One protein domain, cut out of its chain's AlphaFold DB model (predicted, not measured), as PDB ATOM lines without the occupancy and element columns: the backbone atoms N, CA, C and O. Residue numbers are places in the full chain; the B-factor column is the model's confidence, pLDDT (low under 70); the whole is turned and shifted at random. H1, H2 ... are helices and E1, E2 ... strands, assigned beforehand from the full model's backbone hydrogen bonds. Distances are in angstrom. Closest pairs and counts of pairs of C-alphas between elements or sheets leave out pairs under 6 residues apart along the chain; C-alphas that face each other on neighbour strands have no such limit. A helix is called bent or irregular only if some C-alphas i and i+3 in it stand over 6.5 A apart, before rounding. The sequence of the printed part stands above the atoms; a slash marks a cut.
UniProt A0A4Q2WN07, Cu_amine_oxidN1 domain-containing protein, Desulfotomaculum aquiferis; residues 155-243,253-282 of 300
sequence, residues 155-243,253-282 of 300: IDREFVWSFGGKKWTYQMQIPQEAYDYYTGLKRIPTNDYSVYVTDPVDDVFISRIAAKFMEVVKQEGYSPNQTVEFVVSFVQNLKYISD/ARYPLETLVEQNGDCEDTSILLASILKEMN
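Overview. This is residues 155 to 243 and 253 to 282 of the 300 residues of the protein "Cu_amine_oxidN1 domain-containing protein" of Desulfotomaculum aquiferis (UniProt A0A4Q2WN07). A long two-stranded hairpin, E1 and E2, lies over one side of a cluster of crossed helices, H3, H4, H5 and H6, with H6 on the side away from the hairpin. At one end E2 leads into H1, and the link of residues 185 to 193 loops round from there to the short H2, beside H6. The 119 printed residues hold two named strands and then six named helices, in the order E1 E2 H1 H2 H3 H4 H5 H6, in the class mixed, helices and strands; the sheet, E1 - E2, is antiparallel. The whole is compact, with a radius of gyration of the C-alphas of 14.0 A, and spans 41 by 29 by 28 A.

Arrangement. Begin with the hairpin of E1, residues 155 to 163, and E2, residues 166 to 175, where N 157 and O 172 are 2.9 A apart and N 168 and O 161 are 2.8 A apart, both within hydrogen-bond range. Next comes H1, residues 176 to 184, which touches H5, residues 256 to 262, closest at the C-alphas of Tyr 179 and Glu 258, 6.5 A. H3, residues 200 to 220, is near E2, with 10 pairs of C-alphas within 10 A. Look for E1's closest C-alphas to H4, residues 224 to 235, at Trp 161 and Phe 234, 5.8 A. The hub is H6, residues 267 to 280. It touches H5 at a steep tilt of 53 degrees, opposite ways, closest at the C-alphas of Pro 256 and Leu 273, 4.7 A. It touches H4 at a steep tilt of 42 degrees, opposite ways, closest at Val 235 and Leu 274, 6.3 A between C-alphas. With residues 276 to 280 alone it touches H3, only just about perpendicular at 71 degrees, the C-alphas of Ala 210 and Ile 277 being 5.6 A apart. With residues 272 to 276 alone it touches H2, residues 194 to 197, closest at the C-alphas of Val 197 and Ser 276, 5.0 A. In H1, H4, H5 and H6 every O i to N i+4 pair is within hydrogen-bond range, in H3 14 of 17; H2 is too short for such a pair.

Along the chain. Find C-alpha 155 at (-27.559, 15.011, -21.854); from there E1 runs 25.6 A, and E2 runs 29.7 A back. H3, 29.5 A long, has a kink of 42 degrees near residue 207 and is only just irregular, C-alphas 201 and 204 being 6.50 A apart. H4 measures 16.9 A, and H6 runs 20.1 A to C-alpha 280 at (-46.881, 13.245, -33.757).

Size, cuts and confidence. The farthest C-alphas, of Gly 165 and Lys 186, are 41.6 A apart. Residues 244 to 252 are not printed, and C-alphas 243 and 253 stand 12.5 A apart across this cut. Of the links printed whole, none is long. Look for pLDDT under 70 at residues 188, 200 to 203 and 242 to 243.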
ATOM      1  N   ILE A 155     -26.703  15.039 -23.012       93.12
ATOM      2  CA  ILE A 155     -27.559  15.011 -21.854       93.12
ATOM      3  C   ILE A 155     -28.256  13.650 -21.871       93.12
ATOM      4  O   ILE A 155     -29.172  13.418 -22.663       93.12
ATOM      5  N   ASP A 156     -27.821  12.748 -20.993       94.50
ATOM      6  CA  ASP A 156     -28.496  11.468 -20.795       94.50
ATOM      7  C   ASP A 156     -29.752  11.668 -19.934       94.50
ATOM      8  O   ASP A 156     -29.723  12.303 -18.866       94.50
ATOM      9  N   ARG A 157     -30.878  11.125 -20.398       94.69
ATOM     10  CA  ARG A 157     -32.154  11.130 -19.676       94.69
ATOM     11  C   ARG A 157     -32.757   9.748 -19.618       94.69
ATOM     12  O   ARG A 157     -32.859   9.070 -20.633       94.69
ATOM     13  N   GLU A 158     -33.181   9.358 -18.421       96.69
ATOM     14  CA  GLU A 158     -33.919   8.127 -18.176       96.69
ATOM     15  C   GLU A 158     -35.297   8.469 -17.621       96.69
ATOM     16  O   GLU A 158     -35.428   9.047 -16.546       96.69
ATOM     17  N   PHE A 159     -36.328   8.057 -18.346       97.25
ATOM     18  CA  PHE A 159     -37.713   8.191 -17.941       97.25
ATOM     19  C   PHE A 159     -38.229   6.849 -17.458       97.25
ATOM     20  O   PHE A 159     -38.097   5.839 -18.149       97.25
ATOM     21  N   VAL A 160     -38.860   6.848 -16.288       97.19
ATOM     22  CA  VAL A 160     -39.402   5.643 -15.664       97.19
ATOM     23  C   VAL A 160     -40.813   5.920 -15.177       97.19
ATOM     24  O   VAL A 160     -40.977   6.683 -14.234       97.19
ATOM     25  N   TRP A 161     -41.818   5.271 -15.765       97.44
ATOM     26  CA  TRP A 161     -43.229   5.468 -15.410       97.44
ATOM     27  C   TRP A 161     -43.980   4.137 -15.339       97.44
ATOM     28  O   TRP A 161     -43.434   3.077 -15.652       97.44
ATOM     29  N   SER A 162     -45.228   4.166 -14.874       97.62
ATOM     30  CA  SER A 162     -46.075   2.971 -14.778       97.62
ATOM     31  C   SER A 162     -47.402   3.168 -15.495       97.62
ATOM     32  O   SER A 162     -48.044   4.201 -15.346       97.62
ATOM     33  N   PHE A 163     -47.832   2.145 -16.227       97.94
ATOM     34  CA  PHE A 163     -49.129   2.111 -16.900       97.94
ATOM     35  C   PHE A 163     -49.609   0.669 -17.047       97.94
ATOM     36  O   PHE A 163     -48.808  -0.224 -17.326       97.94
ATOM     37  N   GLY A 164     -50.907   0.423 -16.839       94.69
ATOM     38  CA  GLY A 164     -51.489  -0.918 -16.981       94.69
ATOM     39  C   GLY A 164     -50.861  -1.976 -16.060       94.69
ATOM     40  O   GLY A 164     -50.756  -3.139 -16.439       94.69
ATOM     41  N   GLY A 165     -50.376  -1.576 -14.877       95.00
ATOM     42  CA  GLY A 165     -49.678  -2.467 -13.938       95.00
ATOM     43  C   GLY A 165     -48.252  -2.860 -14.352       95.00
ATOM     44  O   GLY A 165     -47.625  -3.669 -13.671       95.00
ATOM     45  N   LYS A 166     -47.726  -2.290 -15.443       96.88
ATOM     46  CA  LYS A 166     -46.355  -2.495 -15.925       96.88
ATOM     47  C   LYS A 166     -45.511  -1.247 -15.693       96.88
ATOM     48  O   LYS A 166     -46.019  -0.128 -15.747       96.88
ATOM     49  N   LYS A 167     -44.215  -1.460 -15.464       97.88
ATOM     50  CA  LYS A 167     -43.199  -0.407 -15.391       97.88
ATOM     51  C   LYS A 167     -42.523  -0.267 -16.751       97.88
ATOM     52  O   LYS A 167     -42.098  -1.268 -17.326       97.88
ATOM     53  N   TRP A 168     -42.410   0.962 -17.225       97.44
ATOM     54  CA  TRP A 168     -41.802   1.322 -18.497       97.44
ATOM     55  C   TRP A 168     -40.549   2.153 -18.252       97.44
ATOM     56  O   TRP A 168     -40.500   2.936 -17.302       97.44
ATOM     57  N   THR A 169     -39.554   1.972 -19.117       96.88
ATOM     58  CA  THR A 169     -38.316   2.750 -19.108       96.88
ATOM     59  C   THR A 169     -38.000   3.204 -20.524       96.88
ATOM     60  O   THR A 169     -38.094   2.412 -21.465       96.88
ATOM     61  N   TYR A 170     -37.603   4.463 -20.674       95.94
ATOM     62  CA  TYR A 170     -37.103   5.011 -21.927       95.94
ATOM     63  C   TYR A 170     -35.864   5.859 -21.658       95.94
ATOM     64  O   TYR A 170     -35.854   6.651 -20.721       95.94
ATOM     65  N   GLN A 171     -34.824   5.670 -22.465       94.94
ATOM     66  CA  GLN A 171     -33.584   6.428 -22.362       94.94
ATOM     67  C   GLN A 171     -33.391   7.273 -23.617       94.94
ATOM     68  O   GLN A 171     -33.617   6.802 -24.733       94.94
ATOM     69  N   MET A 172     -32.972   8.518 -23.419       91.19
ATOM     70  CA  MET A 172     -32.672   9.472 -24.477       91.19
ATOM     71  C   MET A 172     -31.264  10.018 -24.293       91.19
ATOM     72  O   MET A 172     -30.862  10.346 -23.180       91.19
ATOM     73  N   GLN A 173     -30.562  10.157 -25.413       90.69
ATOM     74  CA  GLN A 173     -29.327  10.925 -25.505       90.69
ATOM     75  C   GLN A 173     -29.632  12.171 -26.320       90.69
ATOM     76  O   GLN A 173     -30.062  12.074 -27.473       90.69
ATOM     77  N   ILE A 174     -29.488  13.327 -25.686       90.38
ATOM     78  CA  ILE A 174     -29.853  14.617 -26.265       90.38
ATOM     79  C   ILE A 174     -28.574  15.445 -26.370       90.38
ATOM     80  O   ILE A 174     -27.995  15.754 -25.329       90.38
ATOM     81  N   PRO A 175     -28.114  15.823 -27.573       90.50
ATOM     82  CA  PRO A 175     -26.971  16.719 -27.705       90.50
ATOM     83  C   PRO A 175     -27.198  18.019 -26.933       90.50
ATOM     84  O   PRO A 175     -28.251  18.645 -27.065       90.50
ATOM     85  N   GLN A 176     -26.205  18.444 -26.154       91.50
ATOM     86  CA  GLN A 176     -26.227  19.701 -25.402       91.50
ATOM     87  C   GLN A 176     -26.535  20.875 -26.334       91.50
ATOM     88  O   GLN A 176     -27.347  21.721 -25.992       91.50
ATOM     89  N   GLU A 177     -25.987  20.864 -27.551       89.88
ATOM     90  CA  GLU A 177     -26.240  21.886 -28.572       89.88
ATOM     91  C   GLU A 177     -27.717  21.987 -28.981       89.88
ATOM     92  O   GLU A 177     -28.192  23.073 -29.300       89.88
ATOM     93  N   ALA A 178     -28.469  20.881 -28.949       89.56
ATOM     94  CA  ALA A 178     -29.908  20.932 -29.182       89.56
ATOM     95  C   ALA A 178     -30.614  21.646 -28.031       89.56
ATOM     96  O   ALA A 178     -31.420  22.539 -28.264       89.56
ATOM     97  N   TYR A 179     -30.293  21.292 -26.787       91.31
ATOM     98  CA  TYR A 179     -30.860  21.965 -25.621       91.31
ATOM     99  C   TYR A 179     -30.490  23.459 -25.580       91.31
ATOM    100  O   TYR A 179     -31.357  24.303 -25.353       91.31
ATOM    101  N   ASP A 180     -29.237  23.799 -25.886       90.94
ATOM    102  CA  ASP A 180     -28.756  25.181 -25.981       90.94
ATOM    103  C   ASP A 180     -29.487  25.958 -27.086       90.94
ATOM    104  O   ASP A 180     -29.833  27.125 -26.900       90.94
ATOM    105  N   TYR A 181     -29.784  25.307 -28.217       89.38
ATOM    106  CA  TYR A 181     -30.597  25.896 -29.279       89.38
ATOM    107  C   TYR A 181     -31.984  26.286 -28.768       89.38
ATOM    108  O   TYR A 181     -32.341  27.458 -28.870       89.38
ATOM    109  N   TYR A 182     -32.746  25.360 -28.168       87.94
ATOM    110  CA  TYR A 182     -34.109  25.667 -27.708       87.94
ATOM    111  C   TYR A 182     -34.129  26.687 -26.577       87.94
ATOM    112  O   TYR A 182     -34.910  27.633 -26.634       87.94
ATOM    113  N   THR A 183     -33.245  26.548 -25.587       89.44
ATOM    114  CA  THR A 183     -33.158  27.503 -24.472       89.44
ATOM    115  C   THR A 183     -32.738  28.900 -24.938       89.44
ATOM    116  O   THR A 183     -33.183  29.896 -24.365       89.44
ATOM    117  N   GLY A 184     -31.946  28.992 -26.015       88.00
ATOM    118  CA  GLY A 184     -31.522  30.241 -26.647       88.00
ATOM    119  C   GLY A 184     -32.554  30.897 -27.573       88.00
ATOM    120  O   GLY A 184     -32.353  32.049 -27.976       88.00
ATOM    121  N   LEU A 185     -33.656  30.220 -27.917       84.81
ATOM    122  CA  LEU A 185     -34.695  30.796 -28.773       84.81
ATOM    123  C   LEU A 185     -35.389  31.972 -28.078       84.81
ATOM    124  O   LEU A 185     -35.823  31.906 -26.925       84.81
ATOM    125  N   LYS A 186     -35.556  33.067 -28.825       81.38
ATOM    126  CA  LYS A 186     -36.309  34.228 -28.352       81.38
ATOM    127  C   LYS A 186     -37.777  33.845 -28.161       81.38
ATOM    128  O   LYS A 186     -38.445  33.458 -29.119       81.38
ATOM    129  N   ARG A 187     -38.296  34.035 -26.948       77.69
ATOM    130  CA  ARG A 187     -39.698  33.750 -26.622       77.69
ATOM    131  C   ARG A 187     -40.610  34.870 -27.102       77.69
ATOM    132  O   ARG A 187     -40.296  36.055 -26.965       77.69
ATOM    133  N   ILE A 188     -41.741  34.478 -27.673       66.00
ATOM    134  CA  ILE A 188     -42.832  35.386 -28.007       66.00
ATOM    135  C   ILE A 188     -43.814  35.300 -26.840       66.00
ATOM    136  O   ILE A 188     -44.364  34.223 -26.630       66.00
ATOM    137  N   PRO A 189     -44.053  36.384 -26.082       70.50
ATOM    138  CA  PRO A 189     -45.132  36.398 -25.104       70.50
ATOM    139  C   PRO A 189     -46.447  36.087 -25.821       70.50
ATOM    140  O   PRO A 189     -46.892  36.859 -26.674       70.50
ATOM    141  N   THR A 190     -47.030  34.930 -25.528       71.25
ATOM    142  CA  THR A 190     -48.215  34.427 -26.212       71.25
ATOM    143  C   THR A 190     -49.117  33.710 -25.223       71.25
ATOM    144  O   THR A 190     -48.638  33.027 -24.327       71.25
ATOM    145  N   ASN A 191     -50.424  33.851 -25.428       70.12
ATOM    146  CA  ASN A 191     -51.425  32.999 -24.785       70.12
ATOM    147  C   ASN A 191     -51.842  31.837 -25.708       70.12
ATOM    148  O   ASN A 191     -52.720  31.047 -25.374       70.12
ATOM    149  N   ASP A 192     -51.261  31.774 -26.904       81.06
ATOM    150  CA  ASP A 192     -51.443  30.689 -27.854       81.06
ATOM    151  C   ASP A 192     -50.220  29.775 -27.805       81.06
ATOM    152  O   ASP A 192     -49.229  29.997 -28.503       81.06
ATOM    153  N   TYR A 193     -50.293  28.749 -26.956       83.69
ATOM    154  CA  TYR A 193     -49.232  27.752 -26.812       83.69
ATOM    155  C   TYR A 193     -49.155  26.770 -27.983       83.69
ATOM    156  O   TYR A 193     -48.233  25.954 -28.030       83.69
ATOM    157  N   SER A 194     -50.074  26.847 -28.957       81.94
ATOM    158  CA  SER A 194     -49.984  26.003 -30.150       81.94
ATOM    159  C   SER A 194     -48.672  26.224 -30.897       81.94
ATOM    160  O   SER A 194     -48.150  25.266 -31.455       81.94
ATOM    161  N   VAL A 195     -48.073  27.419 -30.803       81.56
ATOM    162  CA  VAL A 195     -46.782  27.737 -31.428       81.56
ATOM    163  C   VAL A 195     -45.652  26.802 -30.987       81.56
ATOM    164  O   VAL A 195     -44.802  26.486 -31.806       81.56
ATOM    165  N   TYR A 196     -45.681  26.302 -29.747       84.19
ATOM    166  CA  TYR A 196     -44.686  25.360 -29.219       84.19
ATOM    167  C   TYR A 196     -44.970  23.913 -29.638       84.19
ATOM    168  O   TYR A 196     -44.053  23.114 -29.768       84.19
ATOM    169  N   VAL A 197     -46.241  23.576 -29.876       82.81
ATOM    170  CA  VAL A 197     -46.678  22.247 -30.348       82.81
ATOM    171  C   VAL A 197     -46.512  22.094 -31.862       82.81
ATOM    172  O   VAL A 197     -46.387  20.991 -32.401       82.81
ATOM    173  N   THR A 198     -46.591  23.207 -32.585       76.94
ATOM    174  CA  THR A 198     -46.455  23.252 -34.040       76.94
ATOM    175  C   THR A 198     -45.078  23.699 -34.493       76.94
ATOM    176  O   THR A 198     -44.895  23.820 -35.703       76.94
ATOM    177  N   ASP A 199     -44.144  23.956 -33.572       75.50
ATOM    178  CA  ASP A 199     -42.775  24.268 -33.955       75.50
ATOM    179  C   ASP A 199     -42.191  23.053 -34.690       75.50
ATOM    180  O   ASP A 199     -42.084  21.976 -34.103       75.50
ATOM    181  N   PRO A 200     -41.862  23.191 -35.983       61.97
ATOM    182  CA  PRO A 200     -41.414  22.062 -36.780       61.97
ATOM    183  C   PRO A 200     -40.120  21.455 -36.224       61.97
ATOM    184  O   PRO A 200     -39.912  20.250 -36.307       61.97
ATOM    185  N   VAL A 201     -39.239  22.268 -35.641       62.03
ATOM    186  CA  VAL A 201     -37.912  21.849 -35.179       62.03
ATOM    187  C   VAL A 201     -38.017  20.854 -34.022       62.03
ATOM    188  O   VAL A 201     -37.239  19.894 -33.956       62.03
ATOM    189  N   ASP A 202     -39.014  21.035 -33.156       66.44
ATOM    190  CA  ASP A 202     -39.244  20.201 -31.974       66.44
ATOM    191  C   ASP A 202     -39.647  18.753 -32.328       66.44
ATOM    192  O   ASP A 202     -39.470  17.820 -31.536       66.44
ATOM    193  N   ASP A 203     -40.041  18.511 -33.582       66.75
ATOM    194  CA  ASP A 203     -40.440  17.193 -34.072       66.75
ATOM    195  C   ASP A 203     -39.302  16.149 -34.022       66.75
ATOM    196  O   ASP A 203     -39.579  14.950 -34.020       66.75
ATOM    197  N   VAL A 204     -38.016  16.527 -33.945       75.81
ATOM    198  CA  VAL A 204     -36.903  15.544 -33.948       75.81
ATOM    199  C   VAL A 204     -36.977  14.592 -32.757       75.81
ATOM    200  O   VAL A 204     -36.931  13.370 -32.910       75.81
ATOM    201  N   PHE A 205     -37.062  15.143 -31.551       85.75
ATOM    202  CA  PHE A 205     -37.047  14.346 -30.325       85.75
ATOM    203  C   PHE A 205     -38.441  13.827 -29.990       85.75
ATOM    204  O   PHE A 205     -38.574  12.703 -29.497       85.75
ATOM    205  N   ILE A 206     -39.472  14.591 -30.354       90.50
ATOM    206  CA  ILE A 206     -40.865  14.181 -30.215       90.50
ATOM    207  C   ILE A 206     -41.204  13.003 -31.137       90.50
ATOM    208  O   ILE A 206     -41.801  12.032 -30.674       90.50
ATOM    209  N   SER A 207     -40.730  12.980 -32.385       85.25
ATOM    210  CA  SER A 207     -40.909  11.822 -33.276       85.25
ATOM    211  C   SER A 207     -40.205  10.566 -32.772       85.25
ATOM    212  O   SER A 207     -40.739   9.466 -32.920       85.25
ATOM    213  N   ARG A 208     -39.048  10.693 -32.109       86.62
ATOM    214  CA  ARG A 208     -38.334   9.552 -31.508       86.62
ATOM    215  C   ARG A 208     -39.128   8.927 -30.362       86.62
ATOM    216  O   ARG A 208     -39.308   7.706 -30.344       86.62
ATOM    217  N   ILE A 209     -39.626   9.742 -29.431       92.75
ATOM    218  CA  ILE A 209     -40.432   9.231 -28.316       92.75
ATOM    219  C   ILE A 209     -41.799   8.727 -28.796       92.75
ATOM    220  O   ILE A 209     -42.223   7.649 -28.387       92.75
ATOM    221  N   ALA A 210     -42.441   9.424 -29.739       93.06
ATOM    222  CA  ALA A 210     -43.696   9.001 -30.355       93.06
ATOM    223  C   ALA A 210     -43.540   7.657 -31.078       93.06
ATOM    224  O   ALA A 210     -44.333   6.743 -30.851       93.06
ATOM    225  N   ALA A 211     -42.486   7.478 -31.883       90.62
ATOM    226  CA  ALA A 211     -42.184   6.205 -32.533       90.62
ATOM    227  C   ALA A 211     -41.985   5.086 -31.503       90.62
ATOM    228  O   ALA A 211     -42.560   4.004 -31.650       90.62
ATOM    229  N   LYS A 212     -41.253   5.359 -30.412       94.25
ATOM    230  CA  LYS A 212     -41.075   4.386 -29.330       94.25
ATOM    231  C   LYS A 212     -42.400   4.015 -28.664       94.25
ATOM    232  O   LYS A 212     -42.645   2.842 -28.386       94.25
ATOM    233  N   PHE A 213     -43.268   4.988 -28.421       96.81
ATOM    234  CA  PHE A 213     -44.588   4.738 -27.849       96.81
ATOM    235  C   PHE A 213     -45.484   3.967 -28.811       96.81
ATOM    236  O   PHE A 213     -46.193   3.064 -28.376       96.81
ATOM    237  N   MET A 214     -45.403   4.231 -30.115       95.19
ATOM    238  CA  MET A 214     -46.122   3.466 -31.133       95.19
ATOM    239  C   MET A 214     -45.662   2.003 -31.200       95.19
ATOM    240  O   MET A 214     -46.499   1.118 -31.385       95.19
ATOM    241  N   GLU A 215     -44.371   1.714 -30.993       95.81
ATOM    242  CA  GLU A 215     -43.888   0.333 -30.832       95.81
ATOM    243  C   GLU A 215     -44.552  -0.354 -29.635       95.81
ATOM    244  O   GLU A 215     -45.056  -1.470 -29.771       95.81
ATOM    245  N   VAL A 216     -44.597   0.326 -28.483       96.44
ATOM    246  CA  VAL A 216     -45.227  -0.193 -27.260       96.44
ATOM    247  C   VAL A 216     -46.722  -0.418 -27.466       96.44
ATOM    248  O   VAL A 216     -47.221  -1.503 -27.185       96.44
ATOM    249  N   VAL A 217     -47.434   0.567 -28.014       96.62
ATOM    250  CA  VAL A 217     -48.870   0.489 -28.326       96.62
ATOM    251  C   VAL A 217     -49.165  -0.700 -29.232       96.62
ATOM    252  O   VAL A 217     -50.099  -1.456 -28.970       96.62
ATOM    253  N   LYS A 218     -48.348  -0.906 -30.273       96.50
ATOM    254  CA  LYS A 218     -48.491  -2.034 -31.196       96.50
ATOM    255  C   LYS A 218     -48.213  -3.373 -30.514       96.50
ATOM    256  O   LYS A 218     -48.923  -4.339 -30.780       96.50
ATOM    257  N   GLN A 219     -47.189  -3.439 -29.668       96.56
ATOM    258  CA  GLN A 219     -46.814  -4.652 -28.941       96.56
ATOM    259  C   GLN A 219     -47.875  -5.055 -27.911       96.56
ATOM    260  O   GLN A 219     -48.194  -6.235 -27.785       96.56
ATOM    261  N   GLU A 220     -48.409  -4.085 -27.176       97.12
ATOM    262  CA  GLU A 220     -49.388  -4.299 -26.108       97.12
ATOM    263  C   GLU A 220     -50.832  -4.367 -26.625       97.12
ATOM    264  O   GLU A 220     -51.727  -4.812 -25.908       97.12
ATOM    265  N   GLY A 221     -51.073  -3.950 -27.871       97.06
ATOM    266  CA  GLY A 221     -52.405  -3.932 -28.473       97.06
ATOM    267  C   GLY A 221     -53.325  -2.880 -27.852       97.06
ATOM    268  O   GLY A 221     -54.524  -3.122 -27.714       97.06
ATOM    269  N   TYR A 222     -52.778  -1.728 -27.450       97.94
ATOM    270  CA  TYR A 222     -53.569  -0.657 -26.845       97.94
ATOM    271  C   TYR A 222     -54.578  -0.069 -27.839       97.94
ATOM    272  O   TYR A 222     -54.260   0.222 -28.993       97.94
ATOM    273  N   SER A 223     -55.810   0.123 -27.366       98.00
ATOM    274  CA  SER A 223     -56.826   0.919 -28.063       98.00
ATOM    275  C   SER A 223     -56.429   2.402 -28.111       98.00
ATOM    276  O   SER A 223     -55.635   2.832 -27.276       98.00
ATOM    277  N   PRO A 224     -57.026   3.226 -28.996       97.12
ATOM    278  CA  PRO A 224     -56.731   4.661 -29.049       97.12
ATOM    279  C   PRO A 224     -56.855   5.380 -27.695       97.12
ATOM    280  O   PRO A 224     -56.023   6.220 -27.372       97.12
ATOM    281  N   ASN A 225     -57.838   5.011 -26.866       97.38
ATOM    282  CA  ASN A 225     -57.992   5.593 -25.528       97.38
ATOM    283  C   ASN A 225     -56.845   5.182 -24.598       97.38
ATOM    284  O   ASN A 225     -56.260   6.029 -23.933       97.38
ATOM    285  N   GLN A 226     -56.474   3.898 -24.601       98.06
ATOM    286  CA  GLN A 226     -55.339   3.411 -23.813       98.06
ATOM    287  C   GLN A 226     -54.015   4.007 -24.294       98.06
ATOM    288  O   GLN A 226     -53.129   4.236 -23.481       98.06
ATOM    289  N   THR A 227     -53.874   4.289 -25.592       98.06
ATOM    290  CA  THR A 227     -52.726   5.023 -26.129       98.06
ATOM    291  C   THR A 227     -52.640   6.414 -25.514       98.06
ATOM    292  O   THR A 227     -51.581   6.780 -25.014       98.06
ATOM    293  N   VAL A 228     -53.742   7.169 -25.484       97.88
ATOM    294  CA  VAL A 228     -53.765   8.497 -24.853       97.88
ATOM    295  C   VAL A 228     -53.437   8.399 -23.363       97.88
ATOM    296  O   VAL A 228     -52.559   9.112 -22.890       97.88
ATOM    297  N   GLU A 229     -54.073   7.484 -22.630       98.19
ATOM    298  CA  GLU A 229     -53.808   7.284 -21.199       98.19
ATOM    299  C   GLU A 229     -52.353   6.869 -20.924       98.19
ATOM    300  O   GLU A 229     -51.756   7.311 -19.942       98.19
ATOM    301  N   PHE A 230     -51.755   6.069 -21.809       98.56
ATOM    302  CA  PHE A 230     -50.350   5.685 -21.733       98.56
ATOM    303  C   PHE A 230     -49.428   6.901 -21.864       98.56
ATOM    304  O   PHE A 230     -48.546   7.083 -21.023       98.56
ATOM    305  N   VAL A 231     -49.654   7.769 -22.854       98.31
ATOM    306  CA  VAL A 231     -48.863   9.002 -23.021       98.31
ATOM    307  C   VAL A 231     -49.091   9.965 -21.853       98.31
ATOM    308  O   VAL A 231     -48.133  10.512 -21.311       98.31
ATOM    309  N   VAL A 232     -50.337  10.122 -21.394       97.81
ATOM    310  CA  VAL A 232     -50.664  10.930 -20.207       97.81
ATOM    311  C   VAL A 232     -49.908  10.418 -18.982       97.81
ATOM    312  O   VAL A 232     -49.317  11.217 -18.262       97.81
ATOM    313  N   SER A 233     -49.860   9.100 -18.766       97.88
ATOM    314  CA  SER A 233     -49.141   8.512 -17.628       97.88
ATOM    315  C   SER A 233     -47.632   8.765 -17.672       97.88
ATOM    316  O   SER A 233     -47.008   8.907 -16.624       97.88
ATOM    317  N   PHE A 234     -47.046   8.852 -18.870       98.25
ATOM    318  CA  PHE A 234     -45.650   9.234 -19.049       98.25
ATOM    319  C   PHE A 234     -45.426  10.699 -18.655       98.25
ATOM    320  O   PHE A 234     -44.566  10.985 -17.824       98.25
ATOM    321  N   VAL A 235     -46.228  11.618 -19.200       97.12
ATOM    322  CA  VAL A 235     -46.066  13.060 -18.953       97.12
ATOM    323  C   VAL A 235     -46.358  13.416 -17.492       97.12
ATOM    324  O   VAL A 235     -45.594  14.149 -16.872       97.12
ATOM    325  N   GLN A 236     -47.415  12.854 -16.902       93.44
ATOM    326  CA  GLN A 236     -47.786  13.103 -15.501       93.44
ATOM    327  C   GLN A 236     -46.803  12.509 -14.485       93.44
ATOM    328  O   GLN A 236     -46.879  12.827 -13.300       93.44
ATOM    329  N   ASN A 237     -45.886  11.648 -14.925       95.19
ATOM    330  CA  ASN A 237     -44.824  11.119 -14.081       95.19
ATOM    331  C   ASN A 237     -43.621  12.079 -13.975       95.19
ATOM    332  O   ASN A 237     -42.754  11.878 -13.125       95.19
ATOM    333  N   LEU A 238     -43.553  13.125 -14.807       93.44
ATOM    334  CA  LEU A 238     -42.557  14.187 -14.661       93.44
ATOM    335  C   LEU A 238     -42.809  14.997 -13.380       93.44
ATOM    336  O   LEU A 238     -43.931  15.094 -12.880       93.44
ATOM    337  N   LYS A 239     -41.750  15.590 -12.821       91.12
ATOM    338  CA  LYS A 239     -41.857  16.347 -11.571       91.12
ATOM    339  C   LYS A 239     -42.642  17.643 -11.798       91.12
ATOM    340  O   LYS A 239     -42.151  18.550 -12.461       91.12
ATOM    341  N   TYR A 240     -43.807  17.771 -11.169       85.62
ATOM    342  CA  TYR A 240     -44.571  19.018 -11.190       85.62
ATOM    343  C   TYR A 240     -43.881  20.119 -10.370       85.62
ATOM    344  O   TYR A 240     -43.496  19.891  -9.216       85.62
ATOM    345  N   ILE A 241     -43.754  21.319 -10.937       79.44
ATOM    346  CA  ILE A 241     -43.259  22.515 -10.245       79.44
ATOM    347  C   ILE A 241     -44.353  23.581 -10.288       79.44
ATOM    348  O   ILE A 241     -44.745  24.022 -11.355       79.44
ATOM    349  N   SER A 242     -44.857  23.990  -9.120       69.12
ATOM    350  CA  SER A 242     -45.841  25.076  -9.019       69.12
ATOM    351  C   SER A 242     -45.166  26.446  -8.967       69.12
ATOM    352  O   SER A 242     -44.175  26.600  -8.245       69.12
ATOM    353  N   ASP A 243     -45.802  27.458  -9.550       61.97
ATOM    354  CA  ASP A 243     -45.326  28.851  -9.646       61.97
ATOM    355  C   ASP A 243     -44.889  29.475  -8.316       61.97
ATOM    356  O   ASP A 243     -43.958  30.278  -8.258       61.97
ATOM    357  N   ALA A 253     -43.215  29.537 -21.467       84.19
ATOM    358  CA  ALA A 253     -43.493  28.202 -21.991       84.19
ATOM    359  C   ALA A 253     -42.222  27.555 -22.525       84.19
ATOM    360  O   ALA A 253     -41.536  28.118 -23.397       84.19
ATOM    361  N   ARG A 254     -41.951  26.344 -22.058       88.12
ATOM    362  CA  ARG A 254     -40.852  25.531 -22.559       88.12
ATOM    363  C   ARG A 254     -41.230  24.836 -23.861       88.12
ATOM    364  O   ARG A 254     -42.348  24.346 -24.025       88.12
ATOM    365  N   TYR A 255     -40.263  24.732 -24.773       90.94
ATOM    366  CA  TYR A 255     -40.370  23.747 -25.845       90.94
ATOM    367  C   TYR A 255     -40.347  22.339 -25.231       90.94
ATOM    368  O   TYR A 255     -39.656  22.110 -24.233       90.94
ATOM    369  N   PRO A 256     -41.057  21.369 -25.817       93.06
ATOM    370  CA  PRO A 256     -41.077  19.994 -25.330       93.06
ATOM    371  C   PRO A 256     -39.702  19.368 -25.077       93.06
ATOM    372  O   PRO A 256     -39.557  18.659 -24.075       93.06
ATOM    373  N   LEU A 257     -38.677  19.648 -25.902       92.81
ATOM    374  CA  LEU A 257     -37.318  19.176 -25.603       92.81
ATOM    375  C   LEU A 257     -36.799  19.682 -24.249       92.81
ATOM    376  O   LEU A 257     -36.189  18.913 -23.507       92.81
ATOM    377  N   GLU A 258     -37.048  20.946 -23.907       93.06
ATOM    378  CA  GLU A 258     -36.634  21.519 -22.622       93.06
ATOM    379  C   GLU A 258     -37.340  20.795 -21.471       93.06
ATOM    380  O   GLU A 258     -36.685  20.390 -20.517       93.06
ATOM    381  N   THR A 259     -38.643  20.520 -21.584       94.00
ATOM    382  CA  THR A 259     -39.404  19.753 -20.579       94.00
ATOM    383  C   THR A 259     -38.856  18.330 -20.399       94.00
ATOM    384  O   THR A 259     -38.738  17.841 -19.271       94.00
ATOM    385  N   LEU A 260     -38.467  17.662 -21.491       94.62
ATOM    386  CA  LEU A 260     -37.823  16.342 -21.452       94.62
ATOM    387  C   LEU A 260     -36.435  16.399 -20.794       94.62
ATOM    388  O   LEU A 260     -36.099  15.535 -19.982       94.62
ATOM    389  N   VAL A 261     -35.635  17.423 -21.103       94.50
ATOM    390  CA  VAL A 261     -34.320  17.638 -20.486       94.50
ATOM    391  C   VAL A 261     -34.452  18.018 -19.011       94.50
ATOM    392  O   VAL A 261     -33.698  17.524 -18.180       94.50
ATOM    393  N   GLU A 262     -35.410  18.834 -18.618       94.19
ATOM    394  CA  GLU A 262     -35.563  19.233 -17.218       94.19
ATOM    395  C   GLU A 262     -36.250  18.149 -16.371       94.19
ATOM    396  O   GLU A 262     -36.105  18.118 -15.145       94.19
ATOM    397  N   GLN A 263     -36.979  17.227 -17.014       94.25
ATOM    398  CA  GLN A 263     -37.823  16.209 -16.368       94.25
ATOM    399  C   GLN A 263     -38.815  16.813 -15.361       94.25
ATOM    400  O   GLN A 263     -39.210  16.184 -14.371       94.25
ATOM    401  N   ASN A 264     -39.184  18.068 -15.598       92.56
ATOM    402  CA  ASN A 264     -40.067  18.854 -14.765       92.56
ATOM    403  C   ASN A 264     -40.758  19.943 -15.590       92.56
ATOM    404  O   ASN A 264     -40.281  20.311 -16.662       92.56
ATOM    405  N   GLY A 265     -41.861  20.450 -15.060       88.38
ATOM    406  CA  GLY A 265     -42.629  21.534 -15.659       88.38
ATOM    407  C   GLY A 265     -43.857  21.856 -14.821       88.38
ATOM    408  O   GLY A 265     -44.204  21.113 -13.891       88.38
ATOM    409  N   ASP A 266     -44.493  22.972 -15.134       86.25
ATOM    410  CA  ASP A 266     -45.816  23.314 -14.625       86.25
ATOM    411  C   ASP A 266     -46.919  22.733 -15.537       86.25
ATOM    412  O   ASP A 266     -46.704  21.789 -16.313       86.25
ATOM    413  N   CYS A 267     -48.151  23.230 -15.394       87.69
ATOM    414  CA  CYS A 267     -49.278  22.735 -16.176       87.69
ATOM    415  C   CYS A 267     -49.168  23.083 -17.670       87.69
ATOM    416  O   CYS A 267     -49.631  22.303 -18.506       87.69
ATOM    417  N   GLU A 268     -48.532  24.203 -18.004       87.81
ATOM    418  CA  GLU A 268     -48.330  24.687 -19.365       87.81
ATOM    419  C   GLU A 268     -47.302  23.803 -20.072       87.81
ATOM    420  O   GLU A 268     -47.631  23.158 -21.071       87.81
ATOM    421  N   ASP A 269     -46.116  23.653 -19.481       90.00
ATOM    422  CA  ASP A 269     -45.010  22.858 -20.028       90.00
ATOM    423  C   ASP A 269     -45.416  21.400 -20.306       90.00
ATOM    424  O   ASP A 269     -45.107  20.814 -21.352       90.00
ATOM    425  N   THR A 270     -46.128  20.791 -19.354       92.44
ATOM    426  CA  THR A 270     -46.577  19.396 -19.463       92.44
ATOM    427  C   THR A 270     -47.708  19.231 -20.477       92.44
ATOM    428  O   THR A 270     -47.744  18.224 -21.189       92.44
ATOM    429  N   SER A 271     -48.599  20.219 -20.610       92.19
ATOM    430  CA  SER A 271     -49.658  20.203 -21.628       92.19
ATOM    431  C   SER A 271     -49.090  20.328 -23.039       92.19
ATOM    432  O   SER A 271     -49.539  19.610 -23.935       92.19
ATOM    433  N   ILE A 272     -48.082  21.185 -23.232       92.00
ATOM    434  CA  ILE A 272     -47.382  21.340 -24.513       92.00
ATOM    435  C   ILE A 272     -46.697  20.020 -24.890       92.00
ATOM    436  O   ILE A 272     -46.955  19.493 -25.971       92.00
ATOM    437  N   LEU A 273     -45.912  19.419 -23.985       94.75
ATOM    438  CA  LEU A 273     -45.246  18.134 -24.242       94.75
ATOM    439  C   LEU A 273     -46.243  17.014 -24.588       94.75
ATOM    440  O   LEU A 273     -46.039  16.274 -25.554       94.75
ATOM    441  N   LEU A 274     -47.332  16.887 -23.822       95.88
ATOM    442  CA  LEU A 274     -48.379  15.899 -24.088       95.88
ATOM    443  C   LEU A 274     -48.990  16.095 -25.479       95.88
ATOM    444  O   LEU A 274     -49.160  15.129 -26.226       95.88
ATOM    445  N   ALA A 275     -49.310  17.343 -25.822       94.12
ATOM    446  CA  ALA A 275     -49.909  17.677 -27.100       94.12
ATOM    447  C   ALA A 275     -48.975  17.377 -28.275       94.12
ATOM    448  O   ALA A 275     -49.430  16.784 -29.255       94.12
ATOM    449  N   SER A 276     -47.686  17.705 -28.165       93.19
ATOM    450  CA  SER A 276     -46.691  17.425 -29.204       93.19
ATOM    451  C   SER A 276     -46.546  15.927 -29.467       93.19
ATOM    452  O   SER A 276     -46.617  15.502 -30.620       93.19
ATOM    453  N   ILE A 277     -46.446  15.102 -28.417       94.50
ATOM    454  CA  ILE A 277     -46.334  13.643 -28.574       94.50
ATOM    455  C   ILE A 277     -47.593  13.066 -29.232       94.50
ATOM    456  O   ILE A 277     -47.494  12.296 -30.185       94.50
ATOM    457  N   LEU A 278     -48.786  13.440 -28.758       94.19
ATOM    458  CA  LEU A 278     -50.043  12.925 -29.312       94.19
ATOM    459  C   LEU A 278     -50.261  13.363 -30.767       94.19
ATOM    460  O   LEU A 278     -50.685  12.547 -31.587       94.19
ATOM    461  N   LYS A 279     -49.932  14.617 -31.101       90.62
ATOM    462  CA  LYS A 279     -49.972  15.138 -32.473       90.62
ATOM    463  C   LYS A 279     -49.064  14.326 -33.396       90.62
ATOM    464  O   LYS A 279     -49.514  13.905 -34.459       90.62
ATOM    465  N   GLU A 280     -47.833  14.046 -32.974       88.75
ATOM    466  CA  GLU A 280     -46.881  13.245 -33.757       88.75
ATOM    467  C   GLU A 280     -47.320  11.776 -33.890       88.75
ATOM    468  O   GLU A 280     -47.086  11.128 -34.908       88.75
ATOM    469  N   MET A 281     -48.067  11.259 -32.911       90.94
ATOM    470  CA  MET A 281     -48.761   9.966 -32.994       90.94
ATOM    471  C   MET A 281     -50.060  10.019 -33.827       90.94
ATOM    472  O   MET A 281     -50.823   9.051 -33.839       90.94
ATOM    473  N   ASN A 282     -50.306  11.121 -34.543       90.12
ATOM    474  CA  ASN A 282     -51.444  11.352 -35.431       90.12
ATOM    475  C   ASN A 282     -52.812  11.397 -34.715       90.12
ATOM    476  O   ASN A 282     -53.846  11.051 -35.295       90.12
TER     477      ASN A 282